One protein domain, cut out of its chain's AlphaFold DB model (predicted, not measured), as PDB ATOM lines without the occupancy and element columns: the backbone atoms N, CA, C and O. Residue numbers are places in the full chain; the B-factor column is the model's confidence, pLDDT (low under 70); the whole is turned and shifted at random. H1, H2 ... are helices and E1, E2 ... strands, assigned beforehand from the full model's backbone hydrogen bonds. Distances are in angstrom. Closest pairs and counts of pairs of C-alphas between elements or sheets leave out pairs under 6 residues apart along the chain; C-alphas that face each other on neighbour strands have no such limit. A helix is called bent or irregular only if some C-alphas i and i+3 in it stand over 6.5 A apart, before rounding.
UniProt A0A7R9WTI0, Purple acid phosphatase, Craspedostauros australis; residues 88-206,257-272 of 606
ATOM      1  N   GLY A  88     107.193  89.257 107.849       55.88
ATOM      2  CA  GLY A  88     107.953  89.373 106.605       55.88
ATOM      3  C   GLY A  88     109.451  89.580 106.826       55.88
ATOM      4  O   GLY A  88     109.927  89.831 107.936       55.88
ATOM      5  N   THR A  89     110.211  89.396 105.750       70.19
ATOM      6  CA  THR A  89     111.675  89.262 105.777       70.19
ATOM      7  C   THR A  89     112.413  90.352 104.996       70.19
ATOM      8  O   THR A  89     113.642  90.364 105.018       70.19
ATOM      9  N   VAL A  90     111.677  91.270 104.359       86.88
ATOM     10  CA  VAL A  90     112.169  92.442 103.618       86.88
ATOM     11  C   VAL A  90     111.335  93.665 104.022       86.88
ATOM     12  O   VAL A  90     110.108  93.566 104.088       86.88
ATOM     13  N   LYS A  91     111.987  94.797 104.299       86.25
ATOM     14  CA  LYS A  91     111.381  96.091 104.674       86.25
ATOM     15  C   LYS A  91     112.240  97.248 104.152       86.25
ATOM     16  O   LYS A  91     113.357  97.006 103.691       86.25
ATOM     17  N   HIS A  92     111.769  98.488 104.296       91.19
ATOM     18  CA  HIS A  92     112.593  99.699 104.163       91.19
ATOM     19  C   HIS A  92     113.273  99.799 102.789       91.19
ATOM     20  O   HIS A  92     114.460 100.123 102.673       91.19
ATOM     21  N   VAL A  93     112.521  99.428 101.750       94.38
ATOM     22  CA  VAL A  93     113.040  99.297 100.385       94.38
ATOM     23  C   VAL A  93     113.251 100.690  99.816       94.38
ATOM     24  O   VAL A  93     112.311 101.475  99.753       94.38
ATOM     25  N   HIS A  94     114.467 100.991  99.380       97.06
ATOM     26  CA  HIS A  94     114.793 102.289  98.809       97.06
ATOM     27  C   HIS A  94     115.841 102.184  97.701       97.06
ATOM     28  O   HIS A  94     116.594 101.209  97.608       97.06
ATOM     29  N   LEU A  95     115.861 103.199  96.844       98.44
ATOM     30  CA  LEU A  95     116.677 103.260  95.640       98.44
ATOM     31  C   LEU A  95     117.718 104.376  95.729       98.44
ATOM     32  O   LEU A  95     117.425 105.463  96.220       98.44
ATOM     33  N   ALA A  96     118.898 104.130  95.173       98.44
ATOM     34  CA  ALA A  96     119.899 105.140  94.840       98.44
ATOM     35  C   ALA A  96     120.496 104.796  93.469       98.44
ATOM     36  O   ALA A  96     120.537 103.625  93.092       98.44
ATOM     37  N   VAL A  97     120.968 105.781  92.703       98.12
ATOM     38  CA  VAL A  97     121.629 105.476  91.419       98.12
ATOM     39  C   VAL A  97     122.986 104.796  91.639       98.12
ATOM     40  O   VAL A  97     123.587 104.918  92.710       98.12
ATOM     41  N   GLY A  98     123.481 104.067  90.637       95.69
ATOM     42  CA  GLY A  98     124.868 103.591  90.632       95.69
ATOM     43  C   GLY A  98     125.870 104.669  90.199       95.69
ATOM     44  O   GLY A  98     125.536 105.847  90.077       95.69
ATOM     45  N   ARG A  99     127.120 104.268  89.935       92.62
ATOM     46  CA  ARG A  99     128.178 105.188  89.465       92.62
ATOM     47  C   ARG A  99     127.962 105.631  88.019       92.62
ATOM     48  O   ARG A  99     128.337 106.743  87.661       92.62
ATOM     49  N   ASP A 100     127.319 104.781  87.224       96.69
ATOM     50  CA  ASP A 100     126.695 105.146  85.954       96.69
ATOM     51  C   ASP A 100     125.168 104.979  86.069       96.69
ATOM     52  O   ASP A 100     124.658 103.876  85.873       96.69
ATOM     53  N   PRO A 101     124.411 106.049  86.368       97.94
ATOM     54  CA  PRO A 101     122.951 105.999  86.505       97.94
ATOM     55  C   PRO A 101     122.196 105.538  85.250       97.94
ATOM     56  O   PRO A 101     121.007 105.215  85.333       97.94
ATOM     57  N   THR A 102     122.854 105.526  84.086       98.19
ATOM     58  CA  THR A 102     122.255 105.094  82.817       98.19
ATOM     59  C   THR A 102     122.205 103.570  82.693       98.19
ATOM     60  O   THR A 102     121.295 103.041  82.055       98.19
ATOM     61  N   SER A 103     123.131 102.866  83.357       98.12
ATOM     62  CA  SER A 103     123.264 101.404  83.325       98.12
ATOM     63  C   SER A 103     123.204 100.732  84.704       98.12
ATOM     64  O   SER A 103     123.183  99.501  84.780       98.12
ATOM     65  N   GLN A 104     123.146 101.510  85.795       98.06
ATOM     66  CA  GLN A 104     123.192 101.008  87.169       98.06
ATOM     67  C   GLN A 104     122.130 101.617  88.094       98.06
ATOM     68  O   GLN A 104     121.984 102.837  88.199       98.06
ATOM     69  N   MET A 105     121.467 100.752  88.864       98.44
ATOM     70  CA  MET A 105     120.546 101.124  89.943       98.44
ATOM     71  C   MET A 105     120.852 100.304  91.197       98.44
ATOM     72  O   MET A 105     120.976  99.079  91.130       98.44
ATOM     73  N   THR A 106     120.940 100.971  92.344       98.12
ATOM     74  CA  THR A 106     121.185 100.342  93.642       98.12
ATOM     75  C   THR A 106     119.872 100.174  94.393       98.12
ATOM     76  O   THR A 106     119.263 101.151  94.831       98.12
ATOM     77  N   VAL A 107     119.446  98.925  94.580       97.88
ATOM     78  CA  VAL A 107     118.301  98.560  95.421       97.88
ATOM     79  C   VAL A 107     118.811  98.209  96.813       97.88
ATOM     80  O   VAL A 107     119.651  97.321  96.962       97.88
ATOM     81  N   SER A 108     118.294  98.888  97.833       97.50
ATOM     82  CA  SER A 108     118.639  98.653  99.236       97.50
ATOM     83  C   SER A 108     117.402  98.279 100.048       97.50
ATOM     84  O   SER A 108     116.313  98.790  99.787       97.50
ATOM     85  N   PHE A 109     117.546  97.384 101.027       95.06
ATOM     86  CA  PHE A 109     116.458  97.000 101.934       95.06
ATOM     87  C   PHE A 109     116.976  96.430 103.261       95.06
ATOM     88  O   PHE A 109     118.114  95.966 103.361       95.06
ATOM     89  N   THR A 110     116.119  96.397 104.281       92.94
ATOM     90  CA  THR A 110     116.404  95.739 105.564       92.94
ATOM     91  C   THR A 110     115.699  94.392 105.674       92.94
ATOM     92  O   THR A 110     114.677  94.141 105.034       92.94
ATOM     93  N   SER A 111     116.253  93.495 106.488       90.50
ATOM     94  CA  SER A 111     115.649  92.185 106.754       90.50
ATOM     95  C   SER A 111     115.393  91.968 108.251       90.50
ATOM     96  O   SER A 111     114.837  92.834 108.926       90.50
ATOM     97  N   LYS A 112     115.750  90.806 108.803       86.88
ATOM     98  CA  LYS A 112     115.585  90.519 110.235       86.88
ATOM     99  C   LYS A 112     116.631  91.247 111.092       86.88
ATOM    100  O   LYS A 112     117.730  91.557 110.632       86.88
ATOM    101  N   TRP A 113     116.282  91.453 112.358       86.94
ATOM    102  CA  TRP A 113     117.146  91.994 113.408       86.94
ATOM    103  C   TRP A 113     118.448  91.196 113.577       86.94
ATOM    104  O   TRP A 113     118.405  89.970 113.700       86.94
ATOM    105  N   ALA A 114     119.593  91.884 113.636       89.38
ATOM    106  CA  ALA A 114     120.913  91.271 113.804       89.38
ATOM    107  C   ALA A 114     121.297  91.061 115.281       89.38
ATOM    108  O   ALA A 114     122.360  91.482 115.736       89.38
ATOM    109  N   TYR A 115     120.416  90.424 116.059       89.00
ATOM    110  CA  TYR A 115     120.764  90.006 117.421       89.00
ATOM    111  C   TYR A 115     121.916  88.977 117.402       89.00
ATOM    112  O   TYR A 115     122.039  88.251 116.416       89.00
ATOM    113  N   PRO A 116     122.730  88.855 118.473       87.19
ATOM    114  CA  PRO A 116     123.986  88.089 118.456       87.19
ATOM    115  C   PRO A 116     123.908  86.645 117.930       87.19
ATOM    116  O   PRO A 116     124.826  86.197 117.248       87.19
ATOM    117  N   ASP A 117     122.810  85.931 118.197       88.19
ATOM    118  CA  ASP A 117     122.612  84.538 117.765       88.19
ATOM    119  C   ASP A 117     121.938  84.401 116.380       88.19
ATOM    120  O   ASP A 117     121.694  83.293 115.891       88.19
ATOM    121  N   VAL A 118     121.607  85.516 115.719       88.06
ATOM    122  CA  VAL A 118     120.881  85.541 114.443       88.06
ATOM    123  C   VAL A 118     121.860  85.679 113.279       88.06
ATOM    124  O   VAL A 118     122.421  86.740 113.034       88.06
ATOM    125  N   ARG A 119     122.006  84.621 112.475       89.12
ATOM    126  CA  ARG A 119     122.755  84.682 111.205       89.12
ATOM    127  C   ARG A 119     122.049  85.566 110.178       89.12
ATOM    128  O   ARG A 119     120.837  85.411 110.002       89.12
ATOM    129  N   ALA A 120     122.796  86.392 109.442       91.38
ATOM    130  CA  ALA A 120     122.277  87.142 108.295       91.38
ATOM    131  C   ALA A 120     121.578  86.201 107.292       91.38
ATOM    132  O   ALA A 120     122.124  85.133 107.000       91.38
ATOM    133  N   PRO A 121     120.392  86.545 106.756       91.56
ATOM    134  CA  PRO A 121     119.814  85.795 105.644       91.56
ATOM    135  C   PRO A 121     120.615  86.066 104.358       91.56
ATOM    136  O   PRO A 121     121.363  87.041 104.308       91.56
ATOM    137  N   LEU A 122     120.471  85.213 103.344       93.69
ATOM    138  CA  LEU A 122     120.953  85.484 101.983       93.69
ATOM    139  C   LEU A 122     119.946  86.403 101.291       93.69
ATOM    140  O   LEU A 122     118.748  86.162 101.455       93.69
ATOM    141  N   GLY A 123     120.384  87.417 100.548       94.25
ATOM    142  CA  GLY A 123     119.487  88.310  99.805       94.25
ATOM    143  C   GLY A 123     119.697  88.288  98.291       94.25
ATOM    144  O   GLY A 123     120.730  87.837  97.802       94.25
ATOM    145  N   GLY A 124     118.704  88.780  97.549       95.38
ATOM    146  CA  GLY A 124     118.787  88.951  96.099       95.38
ATOM    147  C   GLY A 124     117.619  89.752  95.522       95.38
ATOM    148  O   GLY A 124     116.605  89.963  96.190       95.38
ATOM    149  N   ILE A 125     117.757  90.189  94.270       96.38
ATOM    150  CA  ILE A 125     116.743  90.946  93.523       96.38
ATOM    151  C   ILE A 125     116.378  90.191  92.245       96.38
ATOM    152  O   ILE A 125     117.231  89.994  91.381       96.38
ATOM    153  N   LEU A 126     115.105  89.821  92.088       96.31
ATOM    154  CA  LEU A 126     114.541  89.401  90.800       96.31
ATOM    155  C   LEU A 126     114.077  90.645  90.033       96.31
ATOM    156  O   LEU A 126     113.433  91.509  90.629       96.31
ATOM    157  N   TYR A 127     114.377  90.751  88.739       97.25
ATOM    158  CA  TYR A 127     114.035  91.923  87.928       97.25
ATOM    159  C   TYR A 127     113.784  91.604  86.442       97.25
ATOM    160  O   TYR A 127     114.138  90.535  85.937       97.25
ATOM    161  N   GLY A 128     113.150  92.544  85.738       96.44
ATOM    162  CA  GLY A 128     112.870  92.474  84.299       96.44
ATOM    163  C   GLY A 128     112.285  93.778  83.748       96.44
ATOM    164  O   GLY A 128     111.901  94.661  84.508       96.44
ATOM    165  N   THR A 129     112.216  93.920  82.422       95.19
ATOM    166  CA  THR A 129     111.633  95.102  81.745       95.19
ATOM    167  C   THR A 129     110.110  95.036  81.591       95.19
ATOM    168  O   THR A 129     109.489  95.994  81.141       95.19
ATOM    169  N   SER A 130     109.497  93.908  81.944       91.56
ATOM    170  CA  SER A 130     108.050  93.712  82.012       91.56
ATOM    171  C   SER A 130     107.711  93.002  83.326       91.56
ATOM    172  O   SER A 130     108.529  92.254  83.865       91.56
ATOM    173  N   GLU A 131     106.506  93.233  83.847       85.62
ATOM    174  CA  GLU A 131     106.006  92.508  85.017       85.62
ATOM    175  C   GLU A 131     105.823  90.993  84.754       85.62
ATOM    176  O   GLU A 131     106.147  90.223  85.647       85.62
ATOM    177  N   PRO A 132     105.380  90.506  83.576       85.31
ATOM    178  CA  PRO A 132     105.304  89.061  83.312       85.31
ATOM    179  C   PRO A 132     106.650  88.335  83.136       85.31
ATOM    180  O   PRO A 132     106.730  87.147  83.438       85.31
ATOM    181  N   ASP A 133     107.704  89.008  82.652       82.81
ATOM    182  CA  ASP A 133     108.945  88.353  82.195       82.81
ATOM    183  C   ASP A 133     110.155  88.607  83.120       82.81
ATOM    184  O   ASP A 133     111.311  88.661  82.678       82.81
ATOM    185  N   MET A 134     109.908  88.750  84.427       90.56
ATOM    186  CA  MET A 134     110.942  88.927  85.456       90.56
ATOM    187  C   MET A 134     111.811  87.671  85.616       90.56
ATOM    188  O   MET A 134     111.564  86.794  86.443       90.56
ATOM    189  N   SER A 135     112.850  87.591  84.790       89.94
ATOM    190  CA  SER A 135     113.712  86.417  84.619       89.94
ATOM    191  C   SER A 135     115.177  86.663  84.985       89.94
ATOM    192  O   SER A 135     115.938  85.704  85.099       89.94
ATOM    193  N   SER A 136     115.574  87.922  85.195       96.19
ATOM    194  CA  SER A 136     116.938  88.292  85.583       96.19
ATOM    195  C   SER A 136     117.072  88.355  87.103       96.19
ATOM    196  O   SER A 136     116.123  88.708  87.802       96.19
ATOM    197  N   PHE A 137     118.246  88.009  87.633       96.69
ATOM    198  CA  PHE A 137     118.476  87.935  89.076       96.69
ATOM    199  C   PHE A 137     119.850  88.489  89.458       96.69
ATOM    200  O   PHE A 137     120.849  88.173  88.813       96.69
ATOM    201  N   VAL A 138     119.899  89.302  90.515       96.81
ATOM    202  CA  VAL A 138     121.139  89.734  91.174       96.81
ATOM    203  C   VAL A 138     121.193  89.083  92.551       96.81
ATOM    204  O   VAL A 138     120.357  89.372  93.405       96.81
ATOM    205  N   ALA A 139     122.169  88.199  92.749       93.31
ATOM    206  CA  ALA A 139     122.478  87.595  94.042       93.31
ATOM    207  C   ALA A 139     123.297  88.549  94.935       93.31
ATOM    208  O   ALA A 139     123.625  89.670  94.543       93.31
ATOM    209  N   GLU A 140     123.638  88.108  96.143       92.31
ATOM    210  CA  GLU A 140     124.402  88.891  97.115       92.31
ATOM    211  C   GLU A 140     125.797  89.296  96.600       92.31
ATOM    212  O   GLU A 140     126.659  88.456  96.352       92.31
ATOM    213  N   GLN A 141     126.019  90.609  96.457       89.62
ATOM    214  CA  GLN A 141     127.289  91.193  95.998       89.62
ATOM    215  C   GLN A 141     128.231  91.550  97.157       89.62
ATOM    216  O   GLN A 141     129.449  91.425  97.035       89.62
ATOM    217  N   GLU A 142     127.674  91.991  98.287       91.06
ATOM    218  CA  GLU A 142     128.387  92.261  99.536       91.06
ATOM    219  C   GLU A 142     127.626  91.642 100.715       91.06
ATOM    220  O   GLU A 142     126.398  91.566 100.698       91.06
ATOM    221  N   PHE A 143     128.349  91.179 101.742       91.81
ATOM    222  CA  PHE A 143     127.708  90.594 102.920       91.81
ATOM    223  C   PHE A 143     126.861  91.660 103.644       91.81
ATOM    224  O   PHE A 143     127.359  92.775 103.830       91.81
ATOM    225  N   PRO A 144     125.628  91.352 104.096       93.06
ATOM    226  CA  PRO A 144     124.716  92.345 104.648       93.06
ATOM    227  C   PRO A 144     125.306  93.060 105.858       93.06
ATOM    228  O   PRO A 144     125.748  92.428 106.824       93.06
ATOM    229  N   LEU A 145     125.287  94.389 105.812       94.88
ATOM    230  CA  LEU A 145     125.832  95.220 106.872       94.88
ATOM    231  C   LEU A 145     124.911  95.230 108.094       94.88
ATOM    232  O   LEU A 145     123.696  95.062 108.014       94.88
ATOM    233  N   THR A 146     125.502  95.461 109.258       94.31
ATOM    234  CA  THR A 146     124.790  95.775 110.496       94.31
ATOM    235  C   THR A 146     125.743  96.509 111.433       94.31
ATOM    236  O   THR A 146     126.961  96.443 111.275       94.31
ATOM    237  N   TYR A 147     125.187  97.208 112.414       93.06
ATOM    238  CA  TYR A 147     125.920  97.831 113.502       93.06
ATOM    239  C   TYR A 147     125.112  97.700 114.794       93.06
ATOM    240  O   TYR A 147     123.906  97.437 114.774       93.06
ATOM    241  N   ASN A 148     125.764  97.896 115.932       90.50
ATOM    242  CA  ASN A 148     125.099  97.989 117.224       90.50
ATOM    243  C   ASN A 148     125.527  99.256 117.973       90.50
ATOM    244  O   ASN A 148     126.494  99.922 117.604       90.50
ATOM    245  N   THR A 149     124.778  99.587 119.022       86.62
ATOM    246  CA  THR A 149     125.175 100.573 120.031       86.62
ATOM    247  C   THR A 149     124.568 100.237 121.389       86.62
ATOM    248  O   THR A 149     123.554  99.546 121.489       86.62
ATOM    249  N   THR A 150     125.148 100.780 122.454       83.25
ATOM    250  CA  THR A 150     124.445 101.001 123.722       83.25
ATOM    251  C   THR A 150     123.472 102.172 123.558       83.25
ATOM    252  O   THR A 150     123.844 103.200 122.995       83.25
ATOM    253  N   LEU A 151     122.230 102.039 124.029       78.88
ATOM    254  CA  LEU A 151     121.251 103.130 123.981       78.88
ATOM    255  C   LEU A 151     121.510 104.178 125.088       78.88
ATOM    256  O   LEU A 151     122.075 103.836 126.129       78.88
ATOM    257  N   PRO A 152     121.064 105.445 124.930       66.12
ATOM    258  CA  PRO A 152     121.417 106.545 125.843       66.12
ATOM    259  C   PRO A 152     120.994 106.391 127.311       66.12
ATOM    260  O   PRO A 152     121.488 107.133 128.158       66.12
ATOM    261  N   LEU A 153     120.068 105.478 127.616       65.38
ATOM    262  CA  LEU A 153     119.685 105.113 128.978       65.38
ATOM    263  C   LEU A 153     120.015 103.635 129.196       65.38
ATOM    264  O   LEU A 153     119.484 102.785 128.486       65.38
ATOM    265  N   GLU A 154     120.814 103.321 130.218       58.38
ATOM    266  CA  GLU A 154     121.289 101.953 130.505       58.38
ATOM    267  C   GLU A 154     120.146 100.925 130.599       58.38
ATOM    268  O   GLU A 154     120.274  99.799 130.121       58.38
ATOM    269  N   ARG A 155     118.980 101.336 131.126       62.12
ATOM    270  CA  ARG A 155     117.760 100.508 131.218       62.12
ATOM    271  C   ARG A 155     117.197 100.034 129.866       62.12
ATOM    272  O   ARG A 155     116.326  99.172 129.857       62.12
ATOM    273  N   TRP A 156     117.617 100.630 128.748       67.50
ATOM    274  CA  TRP A 156     117.178 100.267 127.397       67.50
ATOM    275  C   TRP A 156     118.131  99.280 126.698       67.50
ATOM    276  O   TRP A 156     117.770  98.740 125.656       67.50
ATOM    277  N   GLY A 157     119.303  98.998 127.276       80.75
ATOM    278  CA  GLY A 157     120.240  97.995 126.766       80.75
ATOM    279  C   GLY A 157     120.907  98.380 125.441       80.75
ATOM    280  O   GLY A 157     121.310  99.526 125.237       80.75
ATOM    281  N   HIS A 158     121.050  97.396 124.551       84.38
ATOM    282  CA  HIS A 158     121.702  97.557 123.253       84.38
ATOM    283  C   HIS A 158     120.693  97.563 122.107       84.38
ATOM    284  O   HIS A 158     119.792  96.726 122.048       84.38
ATOM    285  N   TYR A 159     120.908  98.465 121.157       87.50
ATOM    286  CA  TYR A 159     120.294  98.412 119.838       87.50
ATOM    287  C   TYR A 159     121.207  97.635 118.882       87.50
ATOM    288  O   TYR A 159     122.423  97.817 118.900       87.50
ATOM    289  N   TYR A 160     120.603  96.798 118.042       89.62
ATOM    290  CA  TYR A 160     121.248  96.089 116.938       89.62
ATOM    291  C   TYR A 160     120.465  96.440 115.678       89.62
ATOM    292  O   TYR A 160     119.259  96.203 115.650       89.62
ATOM    293  N   ALA A 161     121.106  96.987 114.652       91.94
ATOM    294  CA  ALA A 161     120.426  97.273 113.397       91.94
ATOM    295  C   ALA A 161     119.992  95.967 112.709       91.94
ATOM    296  O   ALA A 161     120.717  94.967 112.770       91.94
ATOM    297  N   PRO A 162     118.844  95.932 112.012       92.00
ATOM    298  CA  PRO A 162     118.549  94.863 111.067       92.00
ATOM    299  C   PRO A 162     119.677  94.694 110.046       92.00
ATOM    300  O   PRO A 162     120.401  95.648 109.757       92.00
ATOM    301  N   PHE A 163     119.811  93.501 109.468       94.00
ATOM    302  CA  PHE A 163     120.742  93.308 108.354       94.00
ATOM    303  C   PHE A 163     120.301  94.159 107.157       94.00
ATOM    304  O   PHE A 163     119.185  93.970 106.654       94.00
ATOM    305  N   GLN A 164     121.178  95.073 106.750       95.75
ATOM    306  CA  GLN A 164     121.062  95.991 105.620       95.75
ATOM    307  C   GLN A 164     121.639  95.298 104.382       95.75
ATOM    308  O   GLN A 164     122.778  94.827 104.413       95.75
ATOM    309  N   HIS A 165     120.865  95.204 103.309       96.56
ATOM    310  CA  HIS A 165     121.293  94.602 102.047       96.56
ATOM    311  C   HIS A 165     121.327  95.670 100.959       96.56
ATOM    312  O   HIS A 165     120.407  96.486 100.883       96.56
ATOM    313  N   HIS A 166     122.342  95.630 100.093       97.19
ATOM    314  CA  HIS A 166     122.499  96.551  98.966       97.19
ATOM    315  C   HIS A 166     122.897  95.770  97.710       97.19
ATOM    316  O   HIS A 166     123.850  94.992  97.735       97.19
ATOM    317  N   PHE A 167     122.183  95.992  96.607       97.44
ATOM    318  CA  PHE A 167     122.407  95.320  95.326       97.44
ATOM    319  C   PHE A 167     122.497  96.364  94.224       97.44
ATOM    320  O   PHE A 167     121.519  97.059  93.957       97.44
ATOM    321  N   THR A 168     123.646  96.466  93.561       97.06
ATOM    322  CA  THR A 168     123.795  97.289  92.356       97.06
ATOM    323  C   THR A 168     123.478  96.431  91.138       97.06
ATOM    324  O   THR A 168     124.304  95.630  90.688       97.06
ATOM    325  N   ILE A 169     122.272  96.585  90.599       97.88
ATOM    326  CA  ILE A 169     121.909  96.005  89.307       97.88
ATOM    327  C   ILE A 169     122.686  96.777  88.237       97.88
ATOM    328  O   ILE A 169     122.699  98.005  88.271       97.88
ATOM    329  N   SER A 170     123.370  96.065  87.343       97.00
ATOM    330  CA  SER A 170     124.222  96.621  86.279       97.00
ATOM    331  C   SER A 170     123.732  96.172  84.898       97.00
ATOM    332  O   SER A 170     122.783  95.393  84.809       97.00
ATOM    333  N   ASP A 171     124.375  96.663  83.834       96.69
ATOM    334  CA  ASP A 171     124.059  96.352  82.428       96.69
ATOM    335  C   ASP A 171     122.614  96.706  82.013       96.69
ATOM    336  O   ASP A 171     122.070  96.199  81.024       96.69
ATOM    337  N   LEU A 172     121.988  97.622  82.759       97.88
ATOM    338  CA  LEU A 172     120.664  98.148  82.459       97.88
ATOM    339  C   LEU A 172     120.707  99.028  81.205       97.88
ATOM    340  O   LEU A 172     121.735  99.603  80.847       97.88
ATOM    341  N   GLN A 173     119.566  99.150  80.533       98.12
ATOM    342  CA  GLN A 173     119.402 100.094  79.434       98.12
ATOM    343  C   GLN A 173     119.021 101.478  79.976       98.12
ATOM    344  O   GLN A 173     118.233 101.546  80.922       98.12
ATOM    345  N   PRO A 174     119.507 102.577  79.372       98.12
ATOM    346  CA  PRO A 174     119.130 103.935  79.754       98.12
ATOM    347  C   PRO A 174     117.641 104.192  79.526       98.12
ATOM    348  O   PRO A 174     117.016 103.581  78.654       98.12
ATOM    349  N   ASN A 175     117.081 105.154  80.263       97.12
ATOM    350  CA  ASN A 175     115.707 105.642  80.097       97.12
ATOM    351  C   ASN A 175     114.613 104.546  80.162       97.12
ATOM    352  O   ASN A 175     113.531 104.714  79.599       97.12
ATOM    353  N   THR A 176     114.896 103.411  80.802       97.81
ATOM    354  CA  THR A 176     114.089 102.186  80.727       97.81
ATOM    355  C   THR A 176     113.489 101.864  82.089       97.81
ATOM    356  O   THR A 176     114.177 101.914  83.109       97.81
ATOM    357  N   THR A 177     112.199 101.525  82.108       97.56
ATOM    358  CA  THR A 177     111.519 101.055  83.320       97.56
ATOM    359  C   THR A 177     111.843  99.585  83.568       97.56
ATOM    360  O   THR A 177     111.657  98.743  82.689       97.56
ATOM    361  N   TYR A 178     112.284  99.277  84.782       97.81
ATOM    362  CA  TYR A 178     112.508  97.923  85.270       97.81
ATOM    363  C   TYR A 178     111.595  97.640  86.454       97.81
ATOM    364  O   TYR A 178     111.504  98.438  87.385       97.81
ATOM    365  N   TYR A 179     110.959  96.475  86.432       97.19
ATOM    366  CA  TYR A 179     110.213  95.907  87.543       97.19
ATOM    367  C   TYR A 179     111.152  95.064  88.403       97.19
ATOM    368  O   TYR A 179     112.008  94.358  87.865       97.19
ATOM    369  N   PHE A 180     111.009  95.123  89.728       96.31
ATOM    370  CA  PHE A 180     111.882  94.402  90.653       96.31
ATOM    371  C   PHE A 180     111.167  93.900  91.914       96.31
ATOM    372  O   PHE A 180     110.234  94.521  92.432       96.31
ATOM    373  N   LEU A 181     111.649  92.765  92.421       93.94
ATOM    374  CA  LEU A 181     111.175  92.087  93.622       93.94
ATOM    375  C   LEU A 181     112.385  91.703  94.497       93.94
ATOM    376  O   LEU A 181     113.126  90.781  94.138       93.94
ATOM    377  N   PRO A 182     112.609  92.388  95.634       93.94
ATOM    378  CA  PRO A 182     113.614  91.982  96.609       93.94
ATOM    379  C   PRO A 182     113.167  90.729  97.372       93.94
ATOM    380  O   PRO A 182     112.016  90.624  97.798       93.94
ATOM    381  N   VAL A 183     114.090  89.792  97.577       91.94
ATOM    382  CA  VAL A 183     113.855  88.521  98.276       91.94
ATOM    383  C   VAL A 183     114.992  88.194  99.240       91.94
ATOM    384  O   VAL A 183     116.125  88.645  99.070       91.94
ATOM    385  N   VAL A 184     114.703  87.354 100.235       91.44
ATOM    386  CA  VAL A 184     115.730  86.752 101.096       91.44
ATOM    387  C   VAL A 184     115.421  85.290 101.418       91.44
ATOM    388  O   VAL A 184     114.260  84.886 101.465       91.44
ATOM    389  N   GLY A 185     116.462  84.507 101.700       90.25
ATOM    390  CA  GLY A 185     116.377  83.080 102.004       90.25
ATOM    391  C   GLY A 185     117.456  82.585 102.972       90.25
ATOM    392  O   GLY A 185     118.152  83.359 103.637       90.25
ATOM    393  N   SER A 186     117.579  81.260 103.076       89.19
ATOM    394  CA  SER A 186     118.645  80.599 103.841       89.19
ATOM    395  C   SER A 186     119.956  80.625 103.054       89.19
ATOM    396  O   SER A 186     119.982  80.275 101.877       89.19
ATOM    397  N   ARG A 187     121.058  80.980 103.727       90.50
ATOM    398  CA  ARG A 187     122.413  80.914 103.149       90.50
ATOM    399  C   ARG A 187     122.838  79.487 102.840       90.50
ATOM    400  O   ARG A 187     123.556  79.253 101.880       90.50
ATOM    401  N   GLU A 188     122.373  78.540 103.643       92.94
ATOM    402  CA  GLU A 188     122.639  77.115 103.486       92.94
ATOM    403  C   GLU A 188     121.988  76.520 102.220       92.94
ATOM    404  O   GLU A 188     122.423  75.465 101.766       92.94
ATOM    405  N   ALA A 189     120.980  77.187 101.641       92.25
ATOM    406  CA  ALA A 189     120.319  76.771 100.401       92.25
ATOM    407  C   ALA A 189     120.992  77.307  99.117       92.25
ATOM    408  O   ALA A 189     120.828  76.704  98.059       92.25
ATOM    409  N   GLY A 190     121.764  78.398  99.212       93.69
ATOM    410  CA  GLY A 190     122.482  79.012  98.088       93.69
ATOM    411  C   GLY A 190     121.622  79.855  97.133       93.69
ATOM    412  O   GLY A 190     120.393  79.913  97.244       93.69
ATOM    413  N   ASP A 191     122.293  80.518  96.186       94.38
ATOM    414  CA  ASP A 191     121.684  81.504  95.280       94.38
ATOM    415  C   ASP A 191     120.653  80.889  94.323       94.38
ATOM    416  O   ASP A 191     119.582  81.464  94.133       94.38
ATOM    417  N   ASP A 192     120.914  79.691  93.785       94.75
ATOM    418  CA  ASP A 192     119.983  78.981  92.890       94.75
ATOM    419  C   ASP A 192     118.619  78.749  93.564       94.75
ATOM    420  O   ASP A 192     117.562  79.003  92.984       94.75
ATOM    421  N   ALA A 193     118.630  78.316  94.829       94.44
ATOM    422  CA  ALA A 193     117.411  78.100  95.602       94.44
ATOM    423  C   ALA A 193     116.684  79.418  95.918       94.44
ATOM    424  O   ALA A 193     115.451  79.444  95.970       94.44
ATOM    425  N   LEU A 194     117.425  80.516  96.105       94.25
ATOM    426  CA  LEU A 194     116.848  81.847  96.293       94.25
ATOM    427  C   LEU A 194     116.220  82.387  94.997       94.25
ATOM    428  O   LEU A 194     115.139  82.974  95.052       94.25
ATOM    429  N   PHE A 195     116.828  82.136  93.838       95.12
ATOM    430  CA  PHE A 195     116.270  82.492  92.533       95.12
ATOM    431  C   PHE A 195     114.982  81.712  92.220       95.12
ATOM    432  O   PHE A 195     113.980  82.309  91.819       95.12
ATOM    433  N   GLU A 196     114.954  80.397  92.464       94.06
ATOM    434  CA  GLU A 196     113.720  79.605  92.334       94.06
ATOM    435  C   GLU A 196     112.634  80.065  93.318       94.06
ATOM    436  O   GLU A 196     111.460  80.166  92.948       94.06
ATOM    437  N   HIS A 197     113.008  80.423  94.552       91.06
ATOM    438  CA  HIS A 197     112.082  81.029  95.508       91.06
ATOM    439  C   HIS A 197     111.509  82.355  94.986       91.06
ATOM    440  O   HIS A 197     110.295  82.553  95.047       91.06
ATOM    441  N   ALA A 198     112.341  83.229  94.412       91.19
ATOM    442  CA  ALA A 198     111.904  84.508  93.861       91.19
ATOM    443  C   ALA A 198     110.884  84.332  92.729       91.19
ATOM    444  O   ALA A 198     109.808  84.932  92.768       91.19
ATOM    445  N   LYS A 199     111.168  83.439  91.773       91.56
ATOM    446  CA  LYS A 199     110.230  83.089  90.694       91.56
ATOM    447  C   LYS A 199     108.926  82.500  91.232       91.56
ATOM    448  O   LYS A 199     107.859  82.813  90.716       91.56
ATOM    449  N   HIS A 200     108.972  81.690  92.291       89.00
ATOM    450  CA  HIS A 200     107.759  81.166  92.925       89.00
ATOM    451  C   HIS A 200     106.908  82.271  93.577       89.00
ATOM    452  O   HIS A 200     105.692  82.303  93.382       89.00
ATOM    453  N   VAL A 201     107.529  83.193  94.323       85.69
ATOM    454  CA  VAL A 201     106.846  84.347  94.945       85.69
ATOM    455  C   VAL A 201     106.223  85.255  93.882       85.69
ATOM    456  O   VAL A 201     105.094  85.715  94.064       85.69
ATOM    457  N   HIS A 202     106.925  85.456  92.766       85.75
ATOM    458  CA  HIS A 202     106.466  86.227  91.616       85.75
ATOM    459  C   HIS A 202     105.281  85.563  90.889       85.75
ATOM    460  O   HIS A 202     104.214  86.160  90.771       85.75
ATOM    461  N   ASN A 203     105.402  84.291  90.495       84.25
ATOM    462  CA  ASN A 203     104.337  83.563  89.792       84.25
ATOM    463  C   ASN A 203     103.050  83.438  90.625       84.25
ATOM    464  O   ASN A 203     101.948  83.390  90.077       84.25
ATOM    465  N   LYS A 204     103.169  83.402  91.959       78.25
ATOM    466  CA  LYS A 204     102.007  83.404  92.851       78.25
ATOM    467  C   LYS A 204     101.220  84.720  92.780       78.25
ATOM    468  O   LYS A 204      99.998  84.654  92.837       78.25
ATOM    469  N   HIS A 205     101.888  85.869  92.623       69.50
ATOM    470  CA  HIS A 205     101.235  87.178  92.454       69.50
ATOM    471  C   HIS A 205     100.352  87.191  91.199       69.50
ATOM    472  O   HIS A 205      99.144  87.413  91.299       69.50
ATOM    473  N   HIS A 206     100.943  86.839  90.052       60.84
ATOM    474  CA  HIS A 206     100.261  86.741  88.755       60.84
ATOM    475  C   HIS A 206      99.024  85.843  88.803       60.84
ATOM    476  O   HIS A 206      97.927  86.270  88.450       60.84
ATOM    477  N   LYS A 257     100.435  92.289 110.699       49.22
ATOM    478  CA  LYS A 257     100.513  92.568 109.258       49.22
ATOM    479  C   LYS A 257     101.947  92.341 108.767       49.22
ATOM    480  O   LYS A 257     102.896  92.452 109.549       49.22
ATOM    481  N   ASP A 258     102.110  92.048 107.481       54.06
ATOM    482  CA  ASP A 258     103.426  92.078 106.839       54.06
ATOM    483  C   ASP A 258     103.897  93.535 106.687       54.06
ATOM    484  O   ASP A 258     103.088  94.415 106.390       54.06
ATOM    485  N   CYS A 259     105.186  93.810 106.903       56.28
ATOM    486  CA  CYS A 259     105.733  95.178 106.818       56.28
ATOM    487  C   CYS A 259     105.670  95.749 105.402       56.28
ATOM    488  O   CYS A 259     105.323  96.902 105.183       56.28
ATOM    489  N   VAL A 260     105.998  94.888 104.447       60.97
ATOM    490  CA  VAL A 260     105.823  95.067 103.016       60.97
ATOM    491  C   VAL A 260     105.075  93.819 102.581       60.97
ATOM    492  O   VAL A 260     105.484  92.717 102.951       60.97
ATOM    493  N   ALA A 261     103.992  93.958 101.813       65.06
ATOM    494  CA  ALA A 261     103.329  92.784 101.257       65.06
ATOM    495  C   ALA A 261     104.377  91.971 100.465       65.06
ATOM    496  O   ALA A 261     105.018  92.546  99.583       65.06
ATOM    497  N   PRO A 262     104.581  90.668 100.741       61.31
ATOM    498  CA  PRO A 262     105.701  89.896 100.182       61.31
ATOM    499  C   PRO A 262     105.635  89.717  98.656       61.31
ATOM    500  O   PRO A 262     106.578  89.230  98.045       61.31
ATOM    501  N   HIS A 263     104.521  90.134  98.050       69.56
ATOM    502  CA  HIS A 263     104.282  90.166  96.613       69.56
ATOM    503  C   HIS A 263     104.225  91.600  96.038       69.56
ATOM    504  O   HIS A 263     103.877  91.745  94.872       69.56
ATOM    505  N   LYS A 264     104.527  92.664  96.812       83.25
ATOM    506  CA  LYS A 264     104.524  94.059  96.321       83.25
ATOM    507  C   LYS A 264     105.637  94.232  95.292       83.25
ATOM    508  O   LYS A 264     106.785  94.522  95.650       83.25
ATOM    509  N   LEU A 265     105.265  94.093  94.026       88.25
ATOM    510  CA  LEU A 265     106.115  94.463  92.916       88.25
ATOM    511  C   LEU A 265     106.380  95.972  92.940       88.25
ATOM    512  O   LEU A 265     105.531  96.770  93.344       88.25
ATOM    513  N   ARG A 266     107.589  96.353  92.538       92.94
ATOM    514  CA  ARG A 266     108.025  97.744  92.409       92.94
ATOM    515  C   ARG A 266     108.604  97.963  91.027       92.94
ATOM    516  O   ARG A 266     108.930  97.004  90.331       92.94
ATOM    517  N   SER A 267     108.762  99.225  90.655       96.19
ATOM    518  CA  SER A 267     109.459  99.595  89.430       96.19
ATOM    519  C   SER A 267     110.287 100.851  89.636       96.19
ATOM    520  O   SER A 267     109.900 101.708  90.425       96.19
ATOM    521  N   PHE A 268     111.399 100.955  88.919       97.44
ATOM    522  CA  PHE A 268     112.204 102.166  88.806       97.44
ATOM    523  C   PHE A 268     112.485 102.451  87.333       97.44
ATOM    524  O   PHE A 268     112.374 101.557  86.491       97.44
ATOM    525  N   ARG A 269     112.899 103.677  87.019       97.88
ATOM    526  CA  ARG A 269     113.409 104.055  85.698       97.88
ATOM    527  C   ARG A 269     114.896 104.381  85.812       97.88
ATOM    528  O   ARG A 269     115.303 105.058  86.752       97.88
ATOM    529  N   THR A 270     115.712 103.863  84.900       98.44
ATOM    530  CA  THR A 270     117.121 104.270  84.784       98.44
ATOM    531  C   THR A 270     117.235 105.699  84.267       98.44
ATOM    532  O   THR A 270     116.341 106.185  83.567       98.44
ATOM    533  N   ALA A 271     118.354 106.362  84.568       98.25
ATOM    534  CA  ALA A 271     118.604 107.699  84.049       98.25
ATOM    535  C   ALA A 271     118.601 107.697  82.507       98.25
ATOM    536  O   ALA A 271     118.978 106.696  81.879       98.25
ATOM    537  N   PRO A 272     118.201 108.805  81.862       97.81
ATOM    538  CA  PRO A 272     118.375 108.951  80.429       97.81
ATOM    539  C   PRO A 272     119.864 109.023  80.070       97.81
ATOM    540  O   PRO A 272     120.713 109.297  80.922       97.81
TER     541      PRO A 272
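Overview. This is residues 88 to 206 and 257 to 272 of the 606 residues of the protein "Purple acid phosphatase" of Craspedostauros australis (UniProt A0A7R9WTI0). Two antiparallel sheets lie face to face as a sandwich, E4, E3, E8, E9 on one side and E1, E2, E7 on the other, and the helix H1 covers the outside of the four-stranded sheet. The hairpin E5 and E6 continues the line of E7 beyond one end of the sandwich as an arm. The printed part has 135 residues, with nine named strands and one named helix in the order E1 to E8, H1, E9; its class is mixed, helices and strands. It is compact, with a radius of gyration of the C-alphas of 16.1 A, yet elongated, spanning 51 by 31 by 27 A.

Along the chain. E1, residues 91 to 97, begins at C-alpha 91 (111.381, 96.091, 104.674). E2, residues 105 to 113, is 25.4 A long, and E3, residues 122 to 128, is 20.7 A. E4 holds residues 136 to 139, E5 148 to 150 and E6 158 to 160. E7, residues 162 to 169, is 22.0 A long. E8, residues 177 to 185, is 26.4 A long. H1, residues 187 to 206, measures 27.1 A; it is irregular, with C-alphas 188 and 191 9.4 A apart, and has a kink of 64 degrees near residue 194. E9, residues 266 to 269, ends at C-alpha 269 (113.409, 104.055, 85.698).

Arrangement. The sheet E4 E3 E8 E9 is strongly twisted. Within hydrogen-bond range are N 125 and O 138 of the neighbour strands E3 and E4, at 2.9 A, N 124 and O 183 of the neighbours E3 and E8, at 3.0 A, and N 178 and O 268 of the neighbours E8 and E9, at 2.9 A. In the other sheet, N 94 and O 108 of E1 and E2 and N 107 and O 167 of E2 and E7 are within that range, both at 2.9 A. The parts of the two sheets that face each other are 9.8 A apart centre to centre, their strands at 33 degrees; the C-alphas of Gly 123 in E3 and His 165 in E7 are the closest of those strands, at 6.9 A. H1 and the four-stranded sheet make two layers, a helix on one face of a sheet. H1 has a height over the sheet of 7.9 A, lies over E3 and E8, and runs slantwise to the strands, at 41 degrees to E8 on the local plane. Its closest C-alpha to E3 is Arg 187, 4.9 A from that of Leu 122. In H1, 12 of 16 O i to N i+4 pairs are within hydrogen-bond range. In the hairpin E5 and E6, N 149 and O 159 are 2.9 A apart; E6 runs on into E7 at 23 degrees.

Size, cuts and confidence. The C-alphas farthest apart, those of Arg 155 and Gln 173, are 51.8 A apart. Residues 207 to 256 are not printed, and C-alphas 206 and 257 are 21.3 A apart across the cut. Of the links printed whole, none is long. The mean pLDDT of the printed part is 89.2; residues 88, 152 to 156, 205 to 206 and 257 to 263 are under 70.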